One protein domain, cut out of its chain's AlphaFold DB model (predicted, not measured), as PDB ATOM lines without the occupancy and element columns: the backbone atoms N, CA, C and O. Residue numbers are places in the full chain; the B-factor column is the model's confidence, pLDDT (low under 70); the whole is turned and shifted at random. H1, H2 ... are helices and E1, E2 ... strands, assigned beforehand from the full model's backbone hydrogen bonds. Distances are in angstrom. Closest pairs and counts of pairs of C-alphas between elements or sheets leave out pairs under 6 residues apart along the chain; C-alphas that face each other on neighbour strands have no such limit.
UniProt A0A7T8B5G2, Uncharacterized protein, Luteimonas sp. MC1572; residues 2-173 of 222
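Overview. This is residues 2 to 173 of the 222 residues of an uncharacterized protein of Luteimonas sp. MC1572 (UniProt A0A7T8B5G2). A twisted sheet of seven strands is the middle of three layers: H2 and H3 pack on one face, where the sheet curls round H2, and H5 packs on the other face with H6 beside it. An unnamed loop, residues 70 to 90, reaches one end of the longest axis, and the turn of the hairpin E4, E5 reaches the other. Along the 172 printed residues come six named helices and seven named strands, H1 E1 H2 E2 H3 E3 H4 E4 E5 H5 E6 H6 E7; the mixed sheet runs E3 E4 E5 E2 E1 E6 E7. The class is mixed, helices and strands; the whole is compact, with a radius of gyration of the C-alphas of 15.2 A and spans of 48 by 35 by 34 A.

Arrangement. Begin with E2, residues 30 to 35; its neighbour E1, residues 9 to 12, is parallel, with N 11 and O 32 2.8 A apart, within hydrogen-bond range. E5, residues 106 to 113, is also parallel to E2, N 33 and O 110 at 2.8 A. E4, residues 91 to 99, forms an antiparallel hairpin with E5, N 95 and O 109 at 2.8 A. Edge strand E3, residues 53 to 60, is antiparallel to E4, N 96 and O 57 at 2.8 A, and bends by 65 degrees at residue 56. Beyond E1 look for E6, residues 133 to 137, parallel to it, N 135 and O 10 at 2.9 A, then edge strand E7, residues 167 to 173, parallel to E6, N 136 and O 169 at 2.8 A. H3, residues 40 to 48, lies over E4 and E5 at a height over the sheet of 7.7 A; the closest C-alphas of H3 and E4 are those of Ala 40 and Phe 91, 6.2 A. On the opposite face, H5, residues 116 to 125, lies over E2 at 9.6 A and runs along the strands, at 12 degrees to E2 on the local plane. H6, residues 152 to 158, touches H5 at a shallow tilt of 27 degrees, the closest C-alphas being those of Ile 117 and Leu 153, 5.5 A. The sheet curls round H2, residues 18 to 24; H1, residues 2 to 5, H4, residues 63 to 69, and H6 only graze it. E1, H2, E2 and E6, H6, E7 are strand-helix-strand units, parallel neighbours with a helix between; E2, H3, E3 and E5, H5, E6 are split ones, with strands between; these crossovers are right-handed. Every O i to N i+4 pair is within hydrogen-bond range in H2 to H6; H1 is too short for one.

Along the chain. Find C-alpha 2, where H1 begins, at (8.744, 5.053, 51.451). E4 runs 25.1 A from C-alpha 91 at (19.827, 4.747, 35.286), and H5 runs 12.5 A. E7 ends at C-alpha 173, (-2.935, 7.886, 20.511).

Size, cuts and confidence. The C-alphas farthest apart are those of Gly 79 and Glu 103, 48.9 A. The printed part has no cut; its long links are H4 to E4 and E6 to H6. Look for pLDDT under 70 at residues 72 to 88, 139 to 142 and 173.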
ATOM      1  N   ARG A   2      10.184   5.275  51.205       89.25
ATOM      2  CA  ARG A   2       8.744   5.053  51.451       89.25
ATOM      3  C   ARG A   2       7.854   6.287  51.243       89.25
ATOM      4  O   ARG A   2       6.815   6.175  50.615       89.25
ATOM      5  N   SER A   3       8.281   7.456  51.721       88.94
ATOM      6  CA  SER A   3       7.552   8.725  51.564       88.94
ATOM      7  C   SER A   3       7.452   9.230  50.120       88.94
ATOM      8  O   SER A   3       6.562  10.013  49.828       88.94
ATOM      9  N   LEU A   4       8.363   8.805  49.239       91.56
ATOM     10  CA  LEU A   4       8.355   9.152  47.815       91.56
ATOM     11  C   LEU A   4       7.413   8.229  47.031       91.56
ATOM     12  O   LEU A   4       6.792   8.657  46.071       91.56
ATOM     13  N   LEU A   5       7.290   6.971  47.460       96.69
ATOM     14  CA  LEU A   5       6.557   5.926  46.740       96.69
ATOM     15  C   LEU A   5       5.127   5.717  47.246       96.69
ATOM     16  O   LEU A   5       4.258   5.262  46.511       96.69
ATOM     17  N   GLN A   6       4.859   5.999  48.518       95.69
ATOM     18  CA  GLN A   6       3.527   5.797  49.071       95.69
ATOM     19  C   GLN A   6       2.537   6.749  48.401       95.69
ATOM     20  O   GLN A   6       2.656   7.965  48.533       95.69
ATOM     21  N   GLY A   7       1.530   6.188  47.728       95.56
ATOM     22  CA  GLY A   7       0.509   6.998  47.075       95.56
ATOM     23  C   GLY A   7       1.025   7.787  45.868       95.56
ATOM     24  O   GLY A   7       0.346   8.717  45.455       95.56
ATOM     25  N   SER A   8       2.194   7.451  45.314       97.94
ATOM     26  CA  SER A   8       2.730   8.080  44.102       97.94
ATOM     27  C   SER A   8       1.940   7.694  42.849       97.94
ATOM     28  O   SER A   8       1.139   6.754  42.848       97.94
ATOM     29  N   PHE A   9       2.198   8.415  41.763       97.81
ATOM     30  CA  PHE A   9       1.774   8.043  40.420       97.81
ATOM     31  C   PHE A   9       2.833   7.148  39.765       97.81
ATOM     32  O   PHE A   9       3.985   7.557  39.647       97.81
ATOM     33  N   PHE A  10       2.478   5.933  39.352       97.56
ATOM     34  CA  PHE A  10       3.383   5.023  38.646       97.56
ATOM     35  C   PHE A  10       3.051   4.988  37.154       97.56
ATOM     36  O   PHE A  10       1.941   4.613  36.782       97.56
ATOM     37  N   TYR A  11       4.004   5.356  36.301       95.38
ATOM     38  CA  TYR A  11       3.818   5.409  34.853       95.38
ATOM     39  C   TYR A  11       4.861   4.541  34.129       95.38
ATOM     40  O   TYR A  11       5.963   5.007  33.828       95.38
ATOM     41  N   PRO A  12       4.551   3.256  33.901       93.00
ATOM     42  CA  PRO A  12       5.342   2.372  33.053       93.00
ATOM     43  C   PRO A  12       5.185   2.716  31.566       93.00
ATOM     44  O   PRO A  12       4.081   2.996  31.109       93.00
ATOM     45  N   GLY A  13       6.283   2.646  30.811       89.56
ATOM     46  CA  GLY A  13       6.315   3.006  29.389       89.56
ATOM     47  C   GLY A  13       6.133   4.505  29.153       89.56
ATOM     48  O   GLY A  13       5.474   4.901  28.198       89.56
ATOM     49  N   ALA A  14       6.647   5.339  30.063       90.25
ATOM     50  CA  ALA A  14       6.392   6.778  30.034       90.25
ATOM     51  C   ALA A  14       7.065   7.494  28.853       90.25
ATOM     52  O   ALA A  14       6.644   8.596  28.510       90.25
ATOM     53  N   HIS A  15       8.114   6.911  28.261       89.19
ATOM     54  CA  HIS A  15       8.943   7.534  27.231       89.19
ATOM     55  C   HIS A  15       9.260   9.004  27.570       89.19
ATOM     56  O   HIS A  15       9.897   9.285  28.589       89.19
ATOM     57  N   ASP A  16       8.783   9.938  26.746       87.19
ATOM     58  CA  ASP A  16       8.906  11.383  26.900       87.19
ATOM     59  C   ASP A  16       7.582  12.074  27.289       87.19
ATOM     60  O   ASP A  16       7.466  13.301  27.225       87.19
ATOM     61  N   ASP A  17       6.556  11.304  27.668       87.44
ATOM     62  CA  ASP A  17       5.230  11.819  28.002       87.44
ATOM     63  C   ASP A  17       5.190  12.412  29.415       87.44
ATOM     64  O   ASP A  17       4.751  11.808  30.400       87.44
ATOM     65  N   LEU A  18       5.615  13.668  29.501       87.31
ATOM     66  CA  LEU A  18       5.443  14.483  30.699       87.31
ATOM     67  C   LEU A  18       4.052  15.120  30.796       87.31
ATOM     68  O   LEU A  18       3.693  15.624  31.861       87.31
ATOM     69  N   THR A  19       3.242  15.079  29.735       86.25
ATOM     70  CA  THR A  19       1.889  15.652  29.741       86.25
ATOM     71  C   THR A  19       1.006  14.928  30.744       86.25
ATOM     72  O   THR A  19       0.350  15.574  31.562       86.25
ATOM     73  N   THR A  20       1.065  13.598  30.777       85.44
ATOM     74  CA  THR A  20       0.331  12.808  31.774       85.44
ATOM     75  C   THR A  20       0.750  13.162  33.204       85.44
ATOM     76  O   THR A  20      -0.097  13.288  34.089       85.44
ATOM     77  N   VAL A  21       2.043  13.408  33.442       86.38
ATOM     78  CA  VAL A  21       2.549  13.839  34.756       86.38
ATOM     79  C   VAL A  21       1.989  15.208  35.145       86.38
ATOM     80  O   VAL A  21       1.570  15.387  36.289       86.38
ATOM     81  N   ARG A  22       1.921  16.155  34.199       88.69
ATOM     82  CA  ARG A  22       1.300  17.475  34.408       88.69
ATOM     83  C   ARG A  22      -0.178  17.334  34.767       88.69
ATOM     84  O   ARG A  22      -0.612  17.920  35.754       88.69
ATOM     85  N   MET A  23      -0.929  16.511  34.034       86.31
ATOM     86  CA  MET A  23      -2.365  16.305  34.264       86.31
ATOM     87  C   MET A  23      -2.677  15.798  35.672       86.31
ATOM     88  O   MET A  23      -3.637  16.243  36.298       86.31
ATOM     89  N   VAL A  24      -1.864  14.873  36.183       88.50
ATOM     90  CA  VAL A  24      -2.091  14.269  37.502       88.50
ATOM     91  C   VAL A  24      -1.369  15.014  38.628       88.50
ATOM     92  O   VAL A  24      -1.548  14.684  39.803       88.50
ATOM     93  N   SER A  25      -0.583  16.046  38.302       86.75
ATOM     94  CA  SER A  25       0.217  16.789  39.276       86.75
ATOM     95  C   SER A  25      -0.640  17.399  40.384       86.75
ATOM     96  O   SER A  25      -0.247  17.333  41.537       86.75
ATOM     97  N   GLY A  26      -1.867  17.858  40.117       87.94
ATOM     98  CA  GLY A  26      -2.772  18.351  41.167       87.94
ATOM     99  C   GLY A  26      -3.091  17.318  42.262       87.94
ATOM    100  O   GLY A  26      -3.311  17.687  43.415       87.94
ATOM    101  N   GLN A  27      -3.050  16.023  41.933       91.44
ATOM    102  CA  GLN A  27      -3.412  14.926  42.834       91.44
ATOM    103  C   GLN A  27      -2.198  14.211  43.445       91.44
ATOM    104  O   GLN A  27      -2.268  13.760  44.589       91.44
ATOM    105  N   PHE A  28      -1.077  14.130  42.723       94.50
ATOM    106  CA  PHE A  28       0.102  13.370  43.145       94.50
ATOM    107  C   PHE A  28       1.301  14.284  43.394       94.50
ATOM    108  O   PHE A  28       1.702  15.077  42.545       94.50
ATOM    109  N   ARG A  29       1.906  14.184  44.584       94.75
ATOM    110  CA  ARG A  29       3.134  14.929  44.943       94.75
ATOM    111  C   ARG A  29       4.404  14.237  44.459       94.75
ATOM    112  O   ARG A  29       5.457  14.868  44.398       94.75
ATOM    113  N   SER A  30       4.316  12.953  44.115       96.94
ATOM    114  CA  SER A  30       5.425  12.222  43.523       96.94
ATOM    115  C   SER A  30       4.978  11.294  42.404       96.94
ATOM    116  O   SER A  30       3.919  10.670  42.496       96.94
ATOM    117  N   SER A  31       5.828  11.187  41.387       97.62
ATOM    118  CA  SER A  31       5.647  10.327  40.225       97.62
ATOM    119  C   SER A  31       6.885   9.463  40.004       97.62
ATOM    120  O   SER A  31       8.011   9.924  40.184       97.62
ATOM    121  N   VAL A  32       6.673   8.217  39.597       97.75
ATOM    122  CA  VAL A  32       7.707   7.269  39.186       97.75
ATOM    123  C   VAL A  32       7.443   6.916  37.730       97.75
ATOM    124  O   VAL A  32       6.445   6.267  37.426       97.75
ATOM    125  N   LEU A  33       8.324   7.370  36.849       95.75
ATOM    126  CA  LEU A  33       8.272   7.140  35.410       95.75
ATOM    127  C   LEU A  33       9.269   6.040  35.076       95.75
ATOM    128  O   LEU A  33      10.390   6.066  35.587       95.75
ATOM    129  N   VAL A  34       8.874   5.074  34.257       93.69
ATOM    130  CA  VAL A  34       9.749   3.961  33.880       93.69
ATOM    131  C   VAL A  34       9.728   3.783  32.380       93.69
ATOM    132  O   VAL A  34       8.656   3.649  31.799       93.69
ATOM    133  N   ASP A  35      10.904   3.756  31.771       89.94
ATOM    134  CA  ASP A  35      11.065   3.506  30.345       89.94
ATOM    135  C   ASP A  35      12.496   3.040  30.051       89.94
ATOM    136  O   ASP A  35      13.417   3.361  30.797       89.94
ATOM    137  N   TYR A  36      12.708   2.297  28.970       86.44
ATOM    138  CA  TYR A  36      14.040   1.830  28.558       86.44
ATOM    139  C   TYR A  36      14.458   2.321  27.164       86.44
ATOM    140  O   TYR A  36      15.545   1.985  26.693       86.44
ATOM    141  N   ALA A  37      13.616   3.096  26.478       84.62
ATOM    142  CA  ALA A  37      13.895   3.628  25.152       84.62
ATOM    143  C   ALA A  37      14.772   4.889  25.201       84.62
ATOM    144  O   ALA A  37      15.552   5.110  24.265       84.62
ATOM    145  N   LEU A  38      14.683   5.675  26.282       87.25
ATOM    146  CA  LEU A  38      15.507   6.866  26.496       87.25
ATOM    147  C   LEU A  38      16.843   6.539  27.169       87.25
ATOM    148  O   LEU A  38      16.944   5.695  28.057       87.25
ATOM    149  N   THR A  39      17.879   7.278  26.791       91.06
ATOM    150  CA  THR A  39      19.136   7.371  27.538       91.06
ATOM    151  C   THR A  39      18.988   8.297  28.748       91.06
ATOM    152  O   THR A  39      18.102   9.150  28.803       91.06
ATOM    153  N   ALA A  40      19.921   8.204  29.703       93.06
ATOM    154  CA  ALA A  40      19.942   9.100  30.863       93.06
ATOM    155  C   ALA A  40      20.004  10.585  30.468       93.06
ATOM    156  O   ALA A  40      19.394  11.421  31.122       93.06
ATOM    157  N   MET A  41      20.725  10.907  29.390       94.44
ATOM    158  CA  MET A  41      20.864  12.279  28.900       94.44
ATOM    159  C   MET A  41      19.565  12.791  28.265       94.44
ATOM    160  O   MET A  41      19.188  13.936  28.498       94.44
ATOM    161  N   GLU A  42      18.866  11.954  27.495       94.12
ATOM    162  CA  GLU A  42      17.564  12.305  26.911       94.12
ATOM    163  C   GLU A  42      16.510  12.503  28.004       94.12
ATOM    164  O   GLU A  42      15.819  13.520  28.002       94.12
ATOM    165  N   ALA A  43      16.447  11.596  28.984       94.81
ATOM    166  CA  ALA A  43      15.544  11.723  30.125       94.81
ATOM    167  C   ALA A  43      15.855  12.973  30.971       94.81
ATOM    168  O   ALA A  43      14.943  13.684  31.387       94.81
ATOM    169  N   GLU A  44      17.134  13.292  31.195       96.62
ATOM    170  CA  GLU A  44      17.540  14.534  31.863       96.62
ATOM    171  C   GLU A  44      17.103  15.770  31.069       96.62
ATOM    172  O   GLU A  44      16.505  16.682  31.644       96.62
ATOM    173  N   SER A  45      17.368  15.803  29.761       96.19
ATOM    174  CA  SER A  45      16.964  16.917  28.901       96.19
ATOM    175  C   SER A  45      15.450  17.123  28.936       96.19
ATOM    176  O   SER A  45      14.995  18.251  29.093       96.19
ATOM    177  N   MET A  46      14.686  16.033  28.847       94.88
ATOM    178  CA  MET A  46      13.228  16.035  28.909       94.88
ATOM    179  C   MET A  46      12.713  16.587  30.248       94.88
ATOM    180  O   MET A  46      11.849  17.461  30.257       94.88
ATOM    181  N   LEU A  47      13.263  16.136  31.383       95.88
ATOM    182  CA  LEU A  47      12.877  16.645  32.707       95.88
ATOM    183  C   LEU A  47      13.168  18.145  32.856       95.88
ATOM    184  O   LEU A  47      12.390  18.864  33.474       95.88
ATOM    185  N   ARG A  48      14.278  18.625  32.281       95.88
ATOM    186  CA  ARG A  48      14.654  20.048  32.287       95.88
ATOM    187  C   ARG A  48      13.775  20.918  31.397       95.88
ATOM    188  O   ARG A  48      13.690  22.115  31.650       95.88
ATOM    189  N   SER A  49      13.144  20.340  30.382       93.19
ATOM    190  CA  SER A  49      12.259  21.043  29.451       93.19
ATOM    191  C   SER A  49      10.773  20.880  29.783       93.19
ATOM    192  O   SER A  49       9.934  21.111  28.916       93.19
ATOM    193  N   MET A  50      10.425  20.429  30.992       91.69
ATOM    194  CA  MET A  50       9.032  20.201  31.373       91.69
ATOM    195  C   MET A  50       8.262  21.521  31.486       91.69
ATOM    196  O   MET A  50       8.552  22.343  32.346       91.69
ATOM    197  N   GLU A  51       7.248  21.716  30.647       91.38
ATOM    198  CA  GLU A  51       6.434  22.936  30.679       91.38
ATOM    199  C   GLU A  51       5.579  23.052  31.951       91.38
ATOM    200  O   GLU A  51       4.940  22.087  32.389       91.38
ATOM    201  N   GLY A  52       5.512  24.267  32.503       91.56
ATOM    202  CA  GLY A  52       4.775  24.591  33.731       91.56
ATOM    203  C   GLY A  52       5.521  24.235  35.019       91.56
ATOM    204  O   GLY A  52       4.947  24.355  36.105       91.56
ATOM    205  N   PHE A  53       6.770  23.773  34.900       94.38
ATOM    206  CA  PHE A  53       7.619  23.428  36.024       94.38
ATOM    207  C   PHE A  53       9.062  23.888  35.817       94.38
ATOM    208  O   PHE A  53       9.676  23.661  34.776       94.38
ATOM    209  N   SER A  54       9.667  24.398  36.884       95.12
ATOM    210  CA  SER A  54      11.102  24.650  36.968       95.12
ATOM    211  C   SER A  54      11.814  23.534  37.740       95.12
ATOM    212  O   SER A  54      11.357  23.063  38.785       95.12
ATOM    213  N   VAL A  55      12.969  23.083  37.236       96.56
ATOM    214  CA  VAL A  55      13.782  22.056  37.908       96.56
ATOM    215  C   VAL A  55      14.629  22.695  39.004       96.56
ATOM    216  O   VAL A  55      15.635  23.345  38.726       96.56
ATOM    217  N   GLN A  56      14.266  22.439  40.258       97.25
ATOM    218  CA  GLN A  56      15.006  22.907  41.433       97.25
ATOM    219  C   GLN A  56      16.195  22.005  41.757       97.25
ATOM    220  O   GLN A  56      17.234  22.448  42.246       97.25
ATOM    221  N   ARG A  57      16.039  20.708  41.489       97.31
ATOM    222  CA  ARG A  57      17.075  19.703  41.710       97.31
ATOM    223  C   ARG A  57      16.944  18.596  40.684       97.31
ATOM    224  O   ARG A  57      15.831  18.195  40.367       97.31
ATOM    225  N   LEU A  58      18.075  18.089  40.212       97.94
ATOM    226  CA  LEU A  58      18.136  16.891  39.389       97.94
ATOM    227  C   LEU A  58      19.397  16.118  39.751       97.94
ATOM    228  O   LEU A  58      20.502  16.582  39.483       97.94
ATOM    229  N   ASP A  59      19.213  14.950  40.354       97.69
ATOM    230  CA  ASP A  59      20.304  14.068  40.743       97.69
ATOM    231  C   ASP A  59      20.208  12.737  40.012       97.69
ATOM    232  O   ASP A  59      19.130  12.157  39.878       97.69
ATOM    233  N   ARG A  60      21.362  12.189  39.638       96.88
ATOM    234  CA  ARG A  60      21.477  10.790  39.236       96.88
ATOM    235  C   ARG A  60      21.803   9.932  40.453       96.88
ATOM    236  O   ARG A  60      22.700  10.265  41.228       96.88
ATOM    237  N   TRP A  61      21.106   8.811  40.621       95.06
ATOM    238  CA  TRP A  61      21.470   7.857  41.668       95.06
ATOM    239  C   TRP A  61      22.761   7.113  41.316       95.06
ATOM    240  O   TRP A  61      22.991   6.810  40.143       95.06
ATOM    241  N   PRO A  62      23.595   6.766  42.315       94.94
ATOM    242  CA  PRO A  62      24.786   5.960  42.078       94.94
ATOM    243  C   PRO A  62      24.431   4.581  41.515       94.94
ATOM    244  O   PRO A  62      23.522   3.925  42.028       94.94
ATOM    245  N   ASP A  63      25.213   4.085  40.554       91.69
ATOM    246  CA  ASP A  63      24.986   2.769  39.937       91.69
ATOM    247  C   ASP A  63      24.973   1.630  40.977       91.69
ATOM    248  O   ASP A  63      24.210   0.677  40.848       91.69
ATOM    249  N   ALA A  64      25.737   1.756  42.070       92.00
ATOM    250  CA  ALA A  64      25.716   0.799  43.178       92.00
ATOM    251  C   ALA A  64      24.348   0.713  43.883       92.00
ATOM    252  O   ALA A  64      23.940  -0.367  44.304       92.00
ATOM    253  N   VAL A  65      23.624   1.832  43.997       92.06
ATOM    254  CA  VAL A  65      22.262   1.861  44.560       92.06
ATOM    255  C   VAL A  65      21.281   1.223  43.581       92.06
ATOM    256  O   VAL A  65      20.449   0.416  43.988       92.06
ATOM    257  N   ILE A  66      21.411   1.542  42.292       92.00
ATOM    258  CA  ILE A  66      20.584   0.974  41.218       92.00
ATOM    259  C   ILE A  66      20.739  -0.552  41.185       92.00
ATOM    260  O   ILE A  66      19.742  -1.275  41.183       92.00
ATOM    261  N   ALA A  67      21.980  -1.041  41.243       89.12
ATOM    262  CA  ALA A  67      22.297  -2.464  41.300       89.12
ATOM    263  C   ALA A  67      21.764  -3.122  42.579       89.12
ATOM    264  O   ALA A  67      21.132  -4.171  42.505       89.12
ATOM    265  N   HIS A  68      21.954  -2.497  43.748       89.56
ATOM    266  CA  HIS A  68      21.463  -3.035  45.019       89.56
ATOM    267  C   HIS A  68      19.934  -3.200  45.050       89.56
ATOM    268  O   HIS A  68      19.431  -4.152  45.640       89.56
ATOM    269  N   LEU A  69      19.197  -2.291  44.404       88.00
ATOM    270  CA  LEU A  69      17.738  -2.365  44.307       88.00
ATOM    271  C   LEU A  69      17.248  -3.337  43.222       88.00
ATOM    272  O   LEU A  69      16.066  -3.666  43.213       88.00
ATOM    273  N   GLY A  70      18.123  -3.821  42.335       85.88
ATOM    274  CA  GLY A  70      17.744  -4.672  41.201       85.88
ATOM    275  C   GLY A  70      17.102  -3.908  40.037       85.88
ATOM    276  O   GLY A  70      16.528  -4.518  39.145       85.88
ATOM    277  N   LEU A  71      17.219  -2.575  40.004       85.81
ATOM    278  CA  LEU A  71      16.670  -1.724  38.932       85.81
ATOM    279  C   LEU A  71      17.453  -1.831  37.610       85.81
ATOM    280  O   LEU A  71      17.047  -1.261  36.600       85.81
ATOM    281  N   GLY A  72      18.593  -2.528  37.637       69.94
ATOM    282  CA  GLY A  72      19.469  -2.750  36.489       69.94
ATOM    283  C   GLY A  72      19.276  -4.082  35.770       69.94
ATOM    284  O   GLY A  72      19.874  -4.300  34.714       69.94
ATOM    285  N   GLU A  73      18.492  -4.990  36.351       68.69
ATOM    286  CA  GLU A  73      18.319  -6.338  35.822       68.69
ATOM    287  C   GLU A  73      17.387  -6.302  34.609       68.69
ATOM    288  O   GLU A  73      16.324  -5.690  34.658       68.69
ATOM    289  N   LYS A  74      17.787  -6.952  33.508       67.44
ATOM    290  CA  LYS A  74      16.910  -7.181  32.356       67.44
ATOM    291  C   LYS A  74      15.935  -8.305  32.724       67.44
ATOM    292  O   LYS A  74      16.386  -9.446  32.804       67.44
ATOM    293  N   PRO A  75      14.626  -8.064  32.881       57.12
ATOM    294  CA  PRO A  75      13.668  -9.128  33.168       57.12
ATOM    295  C   PRO A  75      13.039  -9.678  31.877       57.12
ATOM    296  O   PRO A  75      11.974 -10.288  31.914       57.12
ATOM    297  N   TRP A  76      13.695  -9.435  30.736       65.19
ATOM    298  CA  TRP A  76      13.265  -9.855  29.408       65.19
ATOM    299  C   TRP A  76      12.935 -11.352  29.386       65.19
ATOM    300  O   TRP A  76      13.646 -12.134  30.028       65.19
ATOM    301  N   PRO A  77      11.939 -11.801  28.602       56.84
ATOM    302  CA  PRO A  77      11.829 -13.213  28.303       56.84
ATOM    303  C   PRO A  77      13.147 -13.620  27.624       56.84
ATOM    304  O   PRO A  77      13.579 -12.947  26.680       56.84
ATOM    305  N   PRO A  78      13.837 -14.664  28.114       50.03
ATOM    306  CA  PRO A  78      15.084 -15.101  27.506       50.03
ATOM    307  C   PRO A  78      14.862 -15.391  26.012       50.03
ATOM    308  O   PRO A  78      14.017 -16.215  25.669       50.03
ATOM    309  N   GLY A  79      15.611 -14.709  25.135       51.66
ATOM    310  CA  GLY A  79      15.607 -14.955  23.683       51.66
ATOM    311  C   GLY A  79      14.767 -14.012  22.813       51.66
ATOM    312  O   GLY A  79      14.389 -14.407  21.716       51.66
ATOM    313  N   SER A  80      14.444 -12.796  23.264       56.94
ATOM    314  CA  SER A  80      13.849 -11.789  22.376       56.94
ATOM    315  C   SER A  80      14.936 -10.910  21.737       56.94
ATOM    316  O   SER A  80      15.555 -10.103  22.430       56.94
ATOM    317  N   ASP A  81      15.063 -10.994  20.416       55.78
ATOM    318  CA  ASP A  81      16.039 -10.250  19.598       55.78
ATOM    319  C   ASP A  81      15.729  -8.737  19.476       55.78
ATOM    320  O   ASP A  81      16.501  -7.971  18.904       55.78
ATOM    321  N   TRP A  82      14.591  -8.275  20.014       54.88
ATOM    322  CA  TRP A  82      14.024  -6.937  19.782       54.88
ATOM    323  C   TRP A  82      14.880  -5.754  20.269       54.88
ATOM    324  O   TRP A  82      14.584  -4.620  19.900       54.88
ATOM    325  N   MET A  83      15.927  -5.973  21.077       54.19
ATOM    326  CA  MET A  83      16.807  -4.891  21.549       54.19
ATOM    327  C   MET A  83      18.299  -5.251  21.632       54.19
ATOM    328  O   MET A  83      19.036  -4.614  22.389       54.19
ATOM    329  N   ASP A  84      18.789  -6.213  20.848       55.34
ATOM    330  CA  ASP A  84      20.237  -6.492  20.803       55.34
ATOM    331  C   ASP A  84      21.060  -5.318  20.227       55.34
ATOM    332  O   ASP A  84      22.277  -5.256  20.402       55.34
ATOM    333  N   GLU A  85      20.400  -4.337  19.604       52.94
ATOM    334  CA  GLU A  85      21.040  -3.190  18.950       52.94
ATOM    335  C   GLU A  85      21.236  -1.956  19.854       52.94
ATOM    336  O   GLU A  85      22.087  -1.115  19.551       52.94
ATOM    337  N   LYS A  86      20.506  -1.825  20.978       56.06
ATOM    338  CA  LYS A  86      20.670  -0.692  21.913       56.06
ATOM    339  C   LYS A  86      21.398  -1.138  23.190       56.06
ATOM    340  O   LYS A  86      20.922  -2.042  23.878       56.06
ATOM    341  N   PRO A  87      22.523  -0.497  23.570       59.59
ATOM    342  CA  PRO A  87      23.181  -0.797  24.834       59.59
ATOM    343  C   PRO A  87      22.237  -0.471  25.995       59.59
ATOM    344  O   PRO A  87      21.890   0.685  26.233       59.59
ATOM    345  N   TRP A  88      21.818  -1.514  26.710       69.31
ATOM    346  CA  TRP A  88      21.036  -1.395  27.934       69.31
ATOM    347  C   TRP A  88      21.867  -0.693  29.000       69.31
ATOM    348  O   TRP A  88      22.841  -1.255  29.500       69.31
ATOM    349  N   ASN A  89      21.470   0.523  29.348       75.31
ATOM    350  CA  ASN A  89      22.092   1.298  30.406       75.31
ATOM    351  C   ASN A  89      21.010   1.714  31.385       75.31
ATOM    352  O   ASN A  89      20.311   2.696  31.150       75.31
ATOM    353  N   SER A  90      20.882   0.978  32.485       88.75
ATOM    354  CA  SER A  90      19.967   1.384  33.541       88.75
ATOM    355  C   SER A  90      20.471   2.626  34.252       88.75
ATOM    356  O   SER A  90      21.662   2.784  34.524       88.75
ATOM    357  N   PHE A  91      19.548   3.524  34.555       94.25
ATOM    358  CA  PHE A  91      19.827   4.747  35.286       94.25
ATOM    359  C   PHE A  91      18.612   5.123  36.121       94.25
ATOM    360  O   PHE A  91      17.494   4.690  35.855       94.25
ATOM    361  N   VAL A  92      18.830   5.961  37.125       96.44
ATOM    362  CA  VAL A  92      17.739   6.579  37.870       96.44
ATOM    363  C   VAL A  92      18.056   8.054  38.028       96.44
ATOM    364  O   VAL A  92      19.130   8.410  38.522       96.44
ATOM    365  N   LEU A  93      17.124   8.897  37.598       97.56
ATOM    366  CA  LEU A  93      17.145  10.335  37.817       97.56
ATOM    367  C   LEU A  93      16.067  10.695  38.828       97.56
ATOM    368  O   LEU A  93      14.931  10.240  38.724       97.56
ATOM    369  N   TRP A  94      16.410  11.540  39.786       97.75
ATOM    370  CA  TRP A  94      15.467  12.125  40.719       97.75
ATOM    371  C   TRP A  94      15.431  13.634  40.522       97.75
ATOM    372  O   TRP A  94      16.424  14.320  40.769       97.75
ATOM    373  N   ALA A  95      14.285  14.137  40.075       97.38
ATOM    374  CA  ALA A  95      14.016  15.552  39.910       97.38
ATOM    375  C   ALA A  95      13.095  16.067  41.018       97.38
ATOM    376  O   ALA A  95      12.089  15.437  41.354       97.38
ATOM    377  N   LEU A  96      13.414  17.248  41.540       97.12
ATOM    378  CA  LEU A  96      12.488  18.069  42.303       97.12
ATOM    379  C   LEU A  96      12.048  19.226  41.410       97.12
ATOM    380  O   LEU A  96      12.868  20.054  41.010       97.12
ATOM    381  N   LEU A  97      10.763  19.248  41.097       95.44
ATOM    382  CA  LEU A  97      10.119  20.218  40.228       95.44
ATOM    383  C   LEU A  97       9.316  21.198  41.078       95.44
ATOM    384  O   LEU A  97       8.667  20.780  42.036       95.44
ATOM    385  N   GLN A  98       9.342  22.475  40.729       95.88
ATOM    386  CA  GLN A  98       8.504  23.514  41.322       95.88
ATOM    387  C   GLN A  98       7.525  24.007  40.264       95.88
ATOM    388  O   GLN A  98       7.946  24.244  39.135       95.88
ATOM    389  N   SER A  99       6.242  24.127  40.604       93.44
ATOM    390  CA  SER A  99       5.257  24.697  39.681       93.44
ATOM    391  C   SER A  99       5.584  26.159  39.378       93.44
ATOM    392  O   SER A  99       5.916  26.920  40.284       93.44
ATOM    393  N   ASP A 100       5.435  26.563  38.118       92.81
ATOM    394  CA  ASP A 100       5.590  27.968  37.723       92.81
ATOM    395  C   ASP A 100       4.429  28.851  38.232       92.81
ATOM    396  O   ASP A 100       4.552  30.075  38.273       92.81
ATOM    397  N   GLU A 101       3.301  28.245  38.625       91.81
ATOM    398  CA  GLU A 101       2.118  28.945  39.148       91.81
ATOM    399  C   GLU A 101       2.119  29.068  40.683       91.81
ATOM    400  O   GLU A 101       1.506  29.989  41.227       91.81
ATOM    401  N   ASP A 102       2.799  28.154  41.384       90.88
ATOM    402  CA  ASP A 102       2.877  28.113  42.849       90.88
ATOM    403  C   ASP A 102       4.276  27.681  43.315       90.88
ATOM    404  O   ASP A 102       4.637  26.502  43.285       90.88
ATOM    405  N   GLU A 103       5.055  28.637  43.826       88.12
ATOM    406  CA  GLU A 103       6.403  28.385  44.343       88.12
ATOM    407  C   GLU A 103       6.422  27.429  45.553       88.12
ATOM    408  O   GLU A 103       7.444  26.788  45.821       88.12
ATOM    409  N   ALA A 104       5.321  27.300  46.298       90.81
ATOM    410  CA  ALA A 104       5.224  26.340  47.397       90.81
ATOM    411  C   ALA A 104       4.907  24.915  46.906       90.81
ATOM    412  O   ALA A 104       5.017  23.952  47.678       90.81
ATOM    413  N   ASP A 105       4.531  24.756  45.635       91.81
ATOM    414  CA  ASP A 105       4.188  23.472  45.049       91.81
ATOM    415  C   ASP A 105       5.418  22.738  44.498       91.81
ATOM    416  O   ASP A 105       5.818  22.893  43.343       91.81
ATOM    417  N   LEU A 106       5.989  21.878  45.345       93.81
ATOM    418  CA  LEU A 106       7.073  20.973  44.977       93.81
ATOM    419  C   LEU A 106       6.564  19.569  44.624       93.81
ATOM    420  O   LEU A 106       5.781  18.956  45.362       93.81
ATOM    421  N   ARG A 107       7.089  19.024  43.524       94.44
ATOM    422  CA  ARG A 107       6.779  17.693  42.989       94.44
ATOM    423  C   ARG A 107       8.050  16.880  42.787       94.44
ATOM    424  O   ARG A 107       9.044  17.368  42.262       94.44
ATOM    425  N   SER A 108       8.018  15.620  43.200       96.31
ATOM    426  CA  SER A 108       9.154  14.704  43.083       96.31
ATOM    427  C   SER A 108       8.951  13.734  41.925       96.31
ATOM    428  O   SER A 108       8.043  12.906  41.979       96.31
ATOM    429  N   VAL A 109       9.820  13.765  40.921       97.19
ATOM    430  CA  VAL A 109       9.794  12.817  39.799       97.19
ATOM    431  C   VAL A 109      11.002  11.898  39.880       97.19
ATOM    432  O   VAL A 109      12.140  12.354  39.923       97.19
ATOM    433  N   LEU A 110      10.757  10.592  39.906       97.12
ATOM    434  CA  LEU A 110      11.782   9.569  39.766       97.12
ATOM    435  C   LEU A 110      11.662   8.961  38.369       97.12
ATOM    436  O   LEU A 110      10.667   8.303  38.084       97.12
ATOM    437  N   TYR A 111      12.649   9.177  37.506       96.75
ATOM    438  CA  TYR A 111      12.714   8.549  36.189       96.75
ATOM    439  C   TYR A 111      13.663   7.356  36.243       96.75
ATOM    440  O   TYR A 111      14.841   7.512  36.566       96.75
ATOM    441  N   VAL A 112      13.156   6.172  35.925       95.38
ATOM    442  CA  VAL A 112      13.899   4.915  35.930       95.38
ATOM    443  C   VAL A 112      14.101   4.465  34.489       95.38
ATOM    444  O   VAL A 112      13.154   4.071  33.817       95.38
ATOM    445  N   GLY A 113      15.356   4.500  34.046       92.81
ATOM    446  CA  GLY A 113      15.809   3.835  32.833       92.81
ATOM    447  C   GLY A 113      15.831   2.326  33.055       92.81
ATOM    448  O   GLY A 113      16.811   1.821  33.605       92.81
ATOM    449  N   GLY A 114      14.770   1.604  32.707       89.31
ATOM    450  CA  GLY A 114      14.678   0.179  33.013       89.31
ATOM    451  C   GLY A 114      13.329  -0.456  32.706       89.31
ATOM    452  O   GLY A 114      12.475   0.123  32.040       89.31
ATOM    453  N   ASP A 115      13.153  -1.682  33.186       89.12
ATOM    454  CA  ASP A 115      11.927  -2.443  32.977       89.12
ATOM    455  C   ASP A 115      10.846  -2.098  34.007       89.12
ATOM    456  O   ASP A 115      11.113  -2.003  35.205       89.12
ATOM    457  N   ALA A 116       9.607  -1.968  33.535       90.81
ATOM    458  CA  ALA A 116       8.450  -1.613  34.350       90.81
ATOM    459  C   ALA A 116       8.152  -2.609  35.484       90.81
ATOM    460  O   ALA A 116       7.826  -2.188  36.594       90.81
ATOM    461  N   ILE A 117       8.256  -3.914  35.230       91.00
ATOM    462  CA  ILE A 117       7.949  -4.971  36.200       91.00
ATOM    463  C   ILE A 117       9.055  -5.035  37.254       91.00
ATOM    464  O   ILE A 117       8.757  -5.037  38.449       91.00
ATOM    465  N   ALA A 118      10.326  -5.017  36.833       90.38
ATOM    466  CA  ALA A 118      11.460  -4.979  37.758       90.38
ATOM    467  C   ALA A 118      11.458  -3.701  38.606       90.38
ATOM    468  O   ALA A 118      11.672  -3.761  39.817       90.38
ATOM    469  N   ALA A 119      11.152  -2.548  38.003       93.94
ATOM    470  CA  ALA A 119      11.008  -1.292  38.728       93.94
ATOM    471  C   ALA A 119       9.858  -1.344  39.736       93.94
ATOM    472  O   ALA A 119      10.016  -0.872  40.865       93.94
ATOM    473  N   PHE A 120       8.722  -1.941  39.364       95.38
ATOM    474  CA  PHE A 120       7.601  -2.089  40.282       95.38
ATOM    475  C   PHE A 120       7.958  -2.980  41.477       95.38
ATOM    476  O   PHE A 120       7.721  -2.588  42.620       95.38
ATOM    477  N   ASP A 121       8.575  -4.139  41.235       94.19
ATOM    478  CA  ASP A 121       9.023  -5.036  42.303       94.19
ATOM    479  C   ASP A 121      10.030  -4.344  43.235       94.19
ATOM    480  O   ASP A 121       9.835  -4.294  44.454       94.19
ATOM    481  N   ALA A 122      11.073  -3.745  42.655       94.19
ATOM    482  CA  ALA A 122      12.150  -3.088  43.383       94.19
ATOM    483  C   ALA A 122      11.670  -1.908  44.237       94.19
ATOM    484  O   ALA A 122      12.130  -1.743  45.367       94.19
ATOM    485  N   LEU A 123      10.759  -1.085  43.711       96.06
ATOM    486  CA  LEU A 123      10.312   0.137  44.377       96.06
ATOM    487  C   LEU A 123       9.089  -0.107  45.267       96.06
ATOM    488  O   LEU A 123       9.073   0.352  46.405       96.06
ATOM    489  N   TYR A 124       8.076  -0.835  44.808       97.12
ATOM    490  CA  TYR A 124       6.812  -0.960  45.539       97.12
ATOM    491  C   TYR A 124       6.741  -2.244  46.365       97.12
ATOM    492  O   TYR A 124       6.613  -2.174  47.593       97.12
ATOM    493  N   THR A 125       6.893  -3.406  45.727       95.44
ATOM    494  CA  THR A 125       6.730  -4.713  46.387       95.44
ATOM    495  C   THR A 125       7.741  -4.901  47.519       95.44
ATOM    496  O   THR A 125       7.355  -5.106  48.674       95.44
ATOM    497  N   ARG A 126       9.043  -4.743  47.238       94.25
ATOM    498  CA  ARG A 126      10.121  -4.938  48.230       94.25
ATOM    499  C   ARG A 126      10.094  -3.924  49.373       94.25
ATOM    500  O   ARG A 126      10.594  -4.212  50.459       94.25
ATOM    501  N   HIS A 127       9.486  -2.757  49.166       95.19
ATOM    502  CA  HIS A 127       9.331  -1.733  50.201       95.19
ATOM    503  C   HIS A 127       7.961  -1.748  50.888       95.19
ATOM    504  O   HIS A 127       7.711  -0.895  51.746       95.19
ATOM    505  N   SER A 128       7.096  -2.717  50.562       95.69
ATOM    506  CA  SER A 128       5.766  -2.852  51.162       95.69
ATOM    507  C   SER A 128       4.976  -1.535  51.100       95.69
ATOM    508  O   SER A 128       4.507  -1.003  52.120       95.69
ATOM    509  N   VAL A 129       4.875  -0.986  49.889       96.56
ATOM    510  CA  VAL A 129       4.084   0.203  49.553       96.56
ATOM    511  C   VAL A 129       3.334  -0.009  48.249       96.56
ATOM    512  O   VAL A 129       3.725  -0.831  47.429       96.56
ATOM    513  N   ALA A 130       2.263   0.754  48.054       96.56
ATOM    514  CA  ALA A 130       1.500   0.772  46.814       96.56
ATOM    515  C   ALA A 130       1.464   2.200  46.243       96.56
ATOM    516  O   ALA A 130       1.371   3.162  47.025       96.56
ATOM    517  N   PRO A 131       1.514   2.356  44.906       97.69
ATOM    518  CA  PRO A 131       1.207   3.634  44.289       97.69
ATOM    519  C   PRO A 131      -0.272   3.967  44.502       97.69
ATOM    520  O   PRO A 131      -1.105   3.084  44.707       97.69
ATOM    521  N   GLY A 132      -0.611   5.250  44.443       96.94
ATOM    522  CA  GLY A 132      -2.002   5.701  44.483       96.94
ATOM    523  C   GLY A 132      -2.692   5.537  43.130       96.94
ATOM    524  O   GLY A 132      -3.894   5.276  43.076       96.94
ATOM    525  N   ALA A 133      -1.918   5.631  42.047       96.88
ATOM    526  CA  ALA A 133      -2.388   5.455  40.684       96.88
ATOM    527  C   ALA A 133      -1.346   4.761  39.808       96.88
ATOM    528  O   ALA A 133      -0.142   4.921  40.021       96.88
ATOM    529  N   VAL A 134      -1.819   4.037  38.797       96.06
ATOM    530  CA  VAL A 134      -0.991   3.511  37.708       96.06
ATOM    531  C   VAL A 134      -1.518   4.007  36.366       96.06
ATOM    532  O   VAL A 134      -2.731   4.079  36.172       96.06
ATOM    533  N   ALA A 135      -0.621   4.361  35.452       92.75
ATOM    534  CA  ALA A 135      -0.963   4.719  34.082       92.75
ATOM    535  C   ALA A 135      -0.483   3.663  33.094       92.75
ATOM    536  O   ALA A 135       0.680   3.286  33.073       92.75
ATOM    537  N   VAL A 136      -1.406   3.209  32.263       89.75
ATOM    538  CA  VAL A 136      -1.183   2.272  31.174       89.75
ATOM    539  C   VAL A 136      -1.634   2.972  29.899       89.75
ATOM    540  O   VAL A 136      -2.774   2.838  29.451       89.75
ATOM    541  N   LEU A 137      -0.752   3.816  29.377       83.38
ATOM    542  CA  LEU A 137      -1.023   4.650  28.212       83.38
ATOM    543  C   LEU A 137      -0.210   4.149  27.018       83.38
ATOM    544  O   LEU A 137       0.914   3.684  27.175       83.38
ATOM    545  N   GLN A 138      -0.804   4.276  25.831       71.00
ATOM    546  CA  GLN A 138      -0.313   3.761  24.551       71.00
ATOM    547  C   GLN A 138      -0.233   2.221  24.487       71.00
ATOM    548  O   GLN A 138      -0.149   1.516  25.491       71.00
ATOM    549  N   TYR A 139      -0.362   1.670  23.280       57.56
ATOM    550  CA  TYR A 139      -0.330   0.222  23.051       57.56
ATOM    551  C   TYR A 139       1.111  -0.244  22.869       57.56
ATOM    552  O   TYR A 139       1.838   0.330  22.061       57.56
ATOM    553  N   GLY A 140       1.494  -1.321  23.556       50.53
ATOM    554  CA  GLY A 140       2.613  -2.169  23.133       50.53
ATOM    555  C   GLY A 140       4.003  -1.526  23.089       50.53
ATOM    556  O   GLY A 140       4.849  -2.009  22.346       50.53
ATOM    557  N   MET A 141       4.269  -0.462  23.855       55.31
ATOM    558  CA  MET A 141       5.634   0.091  23.947       55.31
ATOM    559  C   MET A 141       6.526  -0.658  24.952       55.31
ATOM    560  O   MET A 141       7.735  -0.440  25.003       55.31
ATOM    561  N   GLY A 142       5.938  -1.590  25.708       62.09
ATOM    562  CA  GLY A 142       6.650  -2.624  26.451       62.09
ATOM    563  C   GLY A 142       6.921  -3.864  25.592       62.09
ATOM    564  O   GLY A 142       6.237  -4.116  24.603       62.09
ATOM    565  N   TRP A 143       7.856  -4.716  26.016       72.94
ATOM    566  CA  TRP A 143       8.013  -6.064  25.446       72.94
ATOM    567  C   TRP A 143       6.820  -6.996  25.757       72.94
ATOM    568  O   TRP A 143       6.716  -8.080  25.186       72.94
ATOM    569  N   THR A 144       5.914  -6.578  26.650       75.19
ATOM    570  CA  THR A 144       4.603  -7.188  26.921       75.19
ATOM    571  C   THR A 144       3.500  -6.145  26.740       75.19
ATOM    572  O   THR A 144       3.744  -4.946  26.881       75.19
ATOM    573  N   ASP A 145       2.268  -6.591  26.484       82.44
ATOM    574  CA  ASP A 145       1.103  -5.705  26.483       82.44
ATOM    575  C   ASP A 145       0.785  -5.260  27.919       82.44
ATOM    576  O   ASP A 145       0.444  -6.079  28.772       82.44
ATOM    577  N   PHE A 146       0.937  -3.968  28.207       86.94
ATOM    578  CA  PHE A 146       0.614  -3.414  29.520       86.94
ATOM    579  C   PHE A 146      -0.893  -3.240  29.740       86.94
ATOM    580  O   PHE A 146      -1.309  -3.154  30.893       86.94
ATOM    581  N   GLN A 147      -1.718  -3.213  28.686       85.00
ATOM    582  CA  GLN A 147      -3.178  -3.085  28.798       85.00
ATOM    583  C   GLN A 147      -3.864  -4.410  29.122       85.00
ATOM    584  O   GLN A 147      -4.947  -4.408  29.712       85.00
ATOM    585  N   ASP A 148      -3.224  -5.529  28.788       86.69
ATOM    586  CA  ASP A 148      -3.704  -6.854  29.149       86.69
ATOM    587  C   ASP A 148      -3.661  -7.036  30.676       86.69
ATOM    588  O   ASP A 148      -2.607  -7.206  31.294       86.69
ATOM    589  N   GLY A 149      -4.844  -7.037  31.292       87.75
ATOM    590  CA  GLY A 149      -5.033  -7.257  32.723       87.75
ATOM    591  C   GLY A 149      -4.599  -8.634  33.238       87.75
ATOM    592  O   GLY A 149      -4.652  -8.857  34.447       87.75
ATOM    593  N   SER A 150      -4.198  -9.551  32.355       88.31
ATOM    594  CA  SER A 150      -3.622 -10.857  32.691       88.31
ATOM    595  C   SER A 150      -2.104 -10.938  32.473       88.31
ATOM    596  O   SER A 150      -1.478 -11.926  32.874       88.31
ATOM    597  N   ALA A 151      -1.496  -9.899  31.891       88.38
ATOM    598  CA  ALA A 151      -0.065  -9.841  31.631       88.38
ATOM    599  C   ALA A 151       0.762  -9.590  32.902       88.38
ATOM    600  O   ALA A 151       0.258  -9.276  33.985       88.38
ATOM    601  N   LEU A 152       2.082  -9.734  32.767       89.44
ATOM    602  CA  LEU A 152       3.024  -9.724  33.888       89.44
ATOM    603  C   LEU A 152       2.992  -8.425  34.702       89.44
ATOM    604  O   LEU A 152       3.066  -8.485  35.929       89.44
ATOM    605  N   LEU A 153       2.838  -7.270  34.050       91.81
ATOM    606  CA  LEU A 153       2.738  -5.991  34.751       91.81
ATOM    607  C   LEU A 153       1.461  -5.905  35.595       91.81
ATOM    608  O   LEU A 153       1.541  -5.566  36.774       91.81
ATOM    609  N   ALA A 154       0.302  -6.252  35.026       93.69
ATOM    610  CA  ALA A 154      -0.960  -6.268  35.761       93.69
ATOM    611  C   ALA A 154      -0.879  -7.216  36.965       93.69
ATOM    612  O   ALA A 154      -1.241  -6.835  38.077       93.69
ATOM    613  N   ASN A 155      -0.306  -8.409  36.777       93.12
ATOM    614  CA  ASN A 155      -0.086  -9.369  37.859       93.12
ATOM    615  C   ASN A 155       0.831  -8.816  38.960       93.12
ATOM    616  O   ASN A 155       0.530  -8.990  40.139       93.12
ATOM    617  N   ALA A 156       1.918  -8.125  38.603       93.88
ATOM    618  CA  ALA A 156       2.825  -7.516  39.575       93.88
ATOM    619  C   ALA A 156       2.133  -6.411  40.391       93.88
ATOM    620  O   ALA A 156       2.241  -6.384  41.617       93.88
ATOM    621  N   VAL A 157       1.380  -5.528  39.725       95.94
ATOM    622  CA  VAL A 157       0.708  -4.400  40.382       95.94
ATOM    623  C   VAL A 157      -0.478  -4.855  41.228       95.94
ATOM    624  O   VAL A 157      -0.601  -4.458  42.388       95.94
ATOM    625  N   LEU A 158      -1.354  -5.693  40.672       95.44
ATOM    626  CA  LEU A 158      -2.559  -6.177  41.350       95.44
ATOM    627  C   LEU A 158      -2.252  -7.232  42.414       95.44
ATOM    628  O   LEU A 158      -3.021  -7.381  43.363       95.44
ATOM    629  N   GLY A 159      -1.140  -7.954  42.263       94.75
ATOM    630  CA  GLY A 159      -0.652  -8.949  43.214       94.75
ATOM    631  C   GLY A 159       0.153  -8.372  44.379       94.75
ATOM    632  O   GLY A 159       0.577  -9.136  45.246       94.75
ATOM    633  N   ASN A 160       0.372  -7.052  44.432       96.06
ATOM    634  CA  ASN A 160       1.095  -6.419  45.533       96.06
ATOM    635  C   ASN A 160       0.358  -6.644  46.874       96.06
ATOM    636  O   ASN A 160      -0.771  -6.169  47.042       96.06
ATOM    637  N   PRO A 161       0.977  -7.314  47.868       93.81
ATOM    638  CA  PRO A 161       0.308  -7.703  49.113       93.81
ATOM    639  C   PRO A 161      -0.130  -6.520  49.985       93.81
ATOM    640  O   PRO A 161      -0.967  -6.687  50.869       93.81
ATOM    641  N   VAL A 162       0.432  -5.328  49.763       93.69
ATOM    642  CA  VAL A 162       0.072  -4.113  50.514       93.69
ATOM    643  C   VAL A 162      -1.173  -3.426  49.951       93.69
ATOM    644  O   VAL A 162      -1.769  -2.580  50.617       93.69
ATOM    645  N   GLY A 163      -1.605  -3.818  48.755       91.94
ATOM    646  CA  GLY A 163      -2.781  -3.287  48.091       91.94
ATOM    647  C   GLY A 163      -2.489  -2.859  46.661       91.94
ATOM    648  O   GLY A 163      -1.348  -2.837  46.202       91.94
ATOM    649  N   ARG A 164      -3.562  -2.491  45.966       93.50
ATOM    650  CA  ARG A 164      -3.539  -2.034  44.576       93.50
ATOM    651  C   ARG A 164      -3.731  -0.515  44.485       93.50
ATOM    652  O   ARG A 164      -4.282   0.071  45.421       93.50
ATOM    653  N   PRO A 165      -3.352   0.116  43.364       96.06
ATOM    654  CA  PRO A 165      -3.650   1.523  43.120       96.06
ATOM    655  C   PRO A 165      -5.155   1.805  43.136       96.06
ATOM    656  O   PRO A 165      -5.940   1.022  42.599       96.06
ATOM    657  N   ALA A 166      -5.559   2.939  43.705       95.06
ATOM    658  CA  ALA A 166      -6.959   3.363  43.733       95.06
ATOM    659  C   ALA A 166      -7.448   3.823  42.351       95.06
ATOM    660  O   ALA A 166      -8.639   3.725  42.049       95.06
ATOM    661  N   LEU A 167      -6.523   4.310  41.518       94.69
ATOM    662  CA  LEU A 167      -6.803   4.790  40.174       94.69
ATOM    663  C   LEU A 167      -5.992   4.033  39.127       94.69
ATOM    664  O   LEU A 167      -4.808   3.743  39.317       94.69
ATOM    665  N   LEU A 168      -6.637   3.777  38.000       94.12
ATOM    666  CA  LEU A 168      -6.007   3.309  36.777       94.12
ATOM    667  C   LEU A 168      -6.275   4.337  35.683       94.12
ATOM    668  O   LEU A 168      -7.424   4.708  35.451       94.12
ATOM    669  N   LEU A 169      -5.221   4.798  35.025       92.06
ATOM    670  CA  LEU A 169      -5.315   5.634  33.839       92.06
ATOM    671  C   LEU A 169      -5.050   4.751  32.626       92.06
ATOM    672  O   LEU A 169      -4.021   4.087  32.574       92.06
ATOM    673  N   THR A 170      -5.959   4.745  31.659       89.25
ATOM    674  CA  THR A 170      -5.775   4.038  30.385       89.25
ATOM    675  C   THR A 170      -5.941   4.992  29.230       89.25
ATOM    676  O   THR A 170      -6.733   5.926  29.322       89.25
ATOM    677  N   GLY A 171      -5.271   4.736  28.118       83.19
ATOM    678  CA  GLY A 171      -5.347   5.667  27.010       83.19
ATOM    679  C   GLY A 171      -4.319   5.423  25.933       83.19
ATOM    680  O   GLY A 171      -3.623   4.411  25.932       83.19
ATOM    681  N   GLY A 172      -4.205   6.380  25.027       78.62
ATOM    682  CA  GLY A 172      -3.187   6.378  23.987       78.62
ATOM    683  C   GLY A 172      -3.592   7.196  22.773       78.62
ATOM    684  O   GLY A 172      -4.678   7.788  22.742       78.62
ATOM    685  N   ALA A 173      -2.720   7.180  21.764       68.06
ATOM    686  CA  ALA A 173      -2.935   7.886  20.511       68.06
ATOM    687  C   ALA A 173      -4.315   7.522  19.954       68.06
ATOM    688  O   ALA A 173      -4.631   6.341  19.774       68.06
TER     689      ALA A 173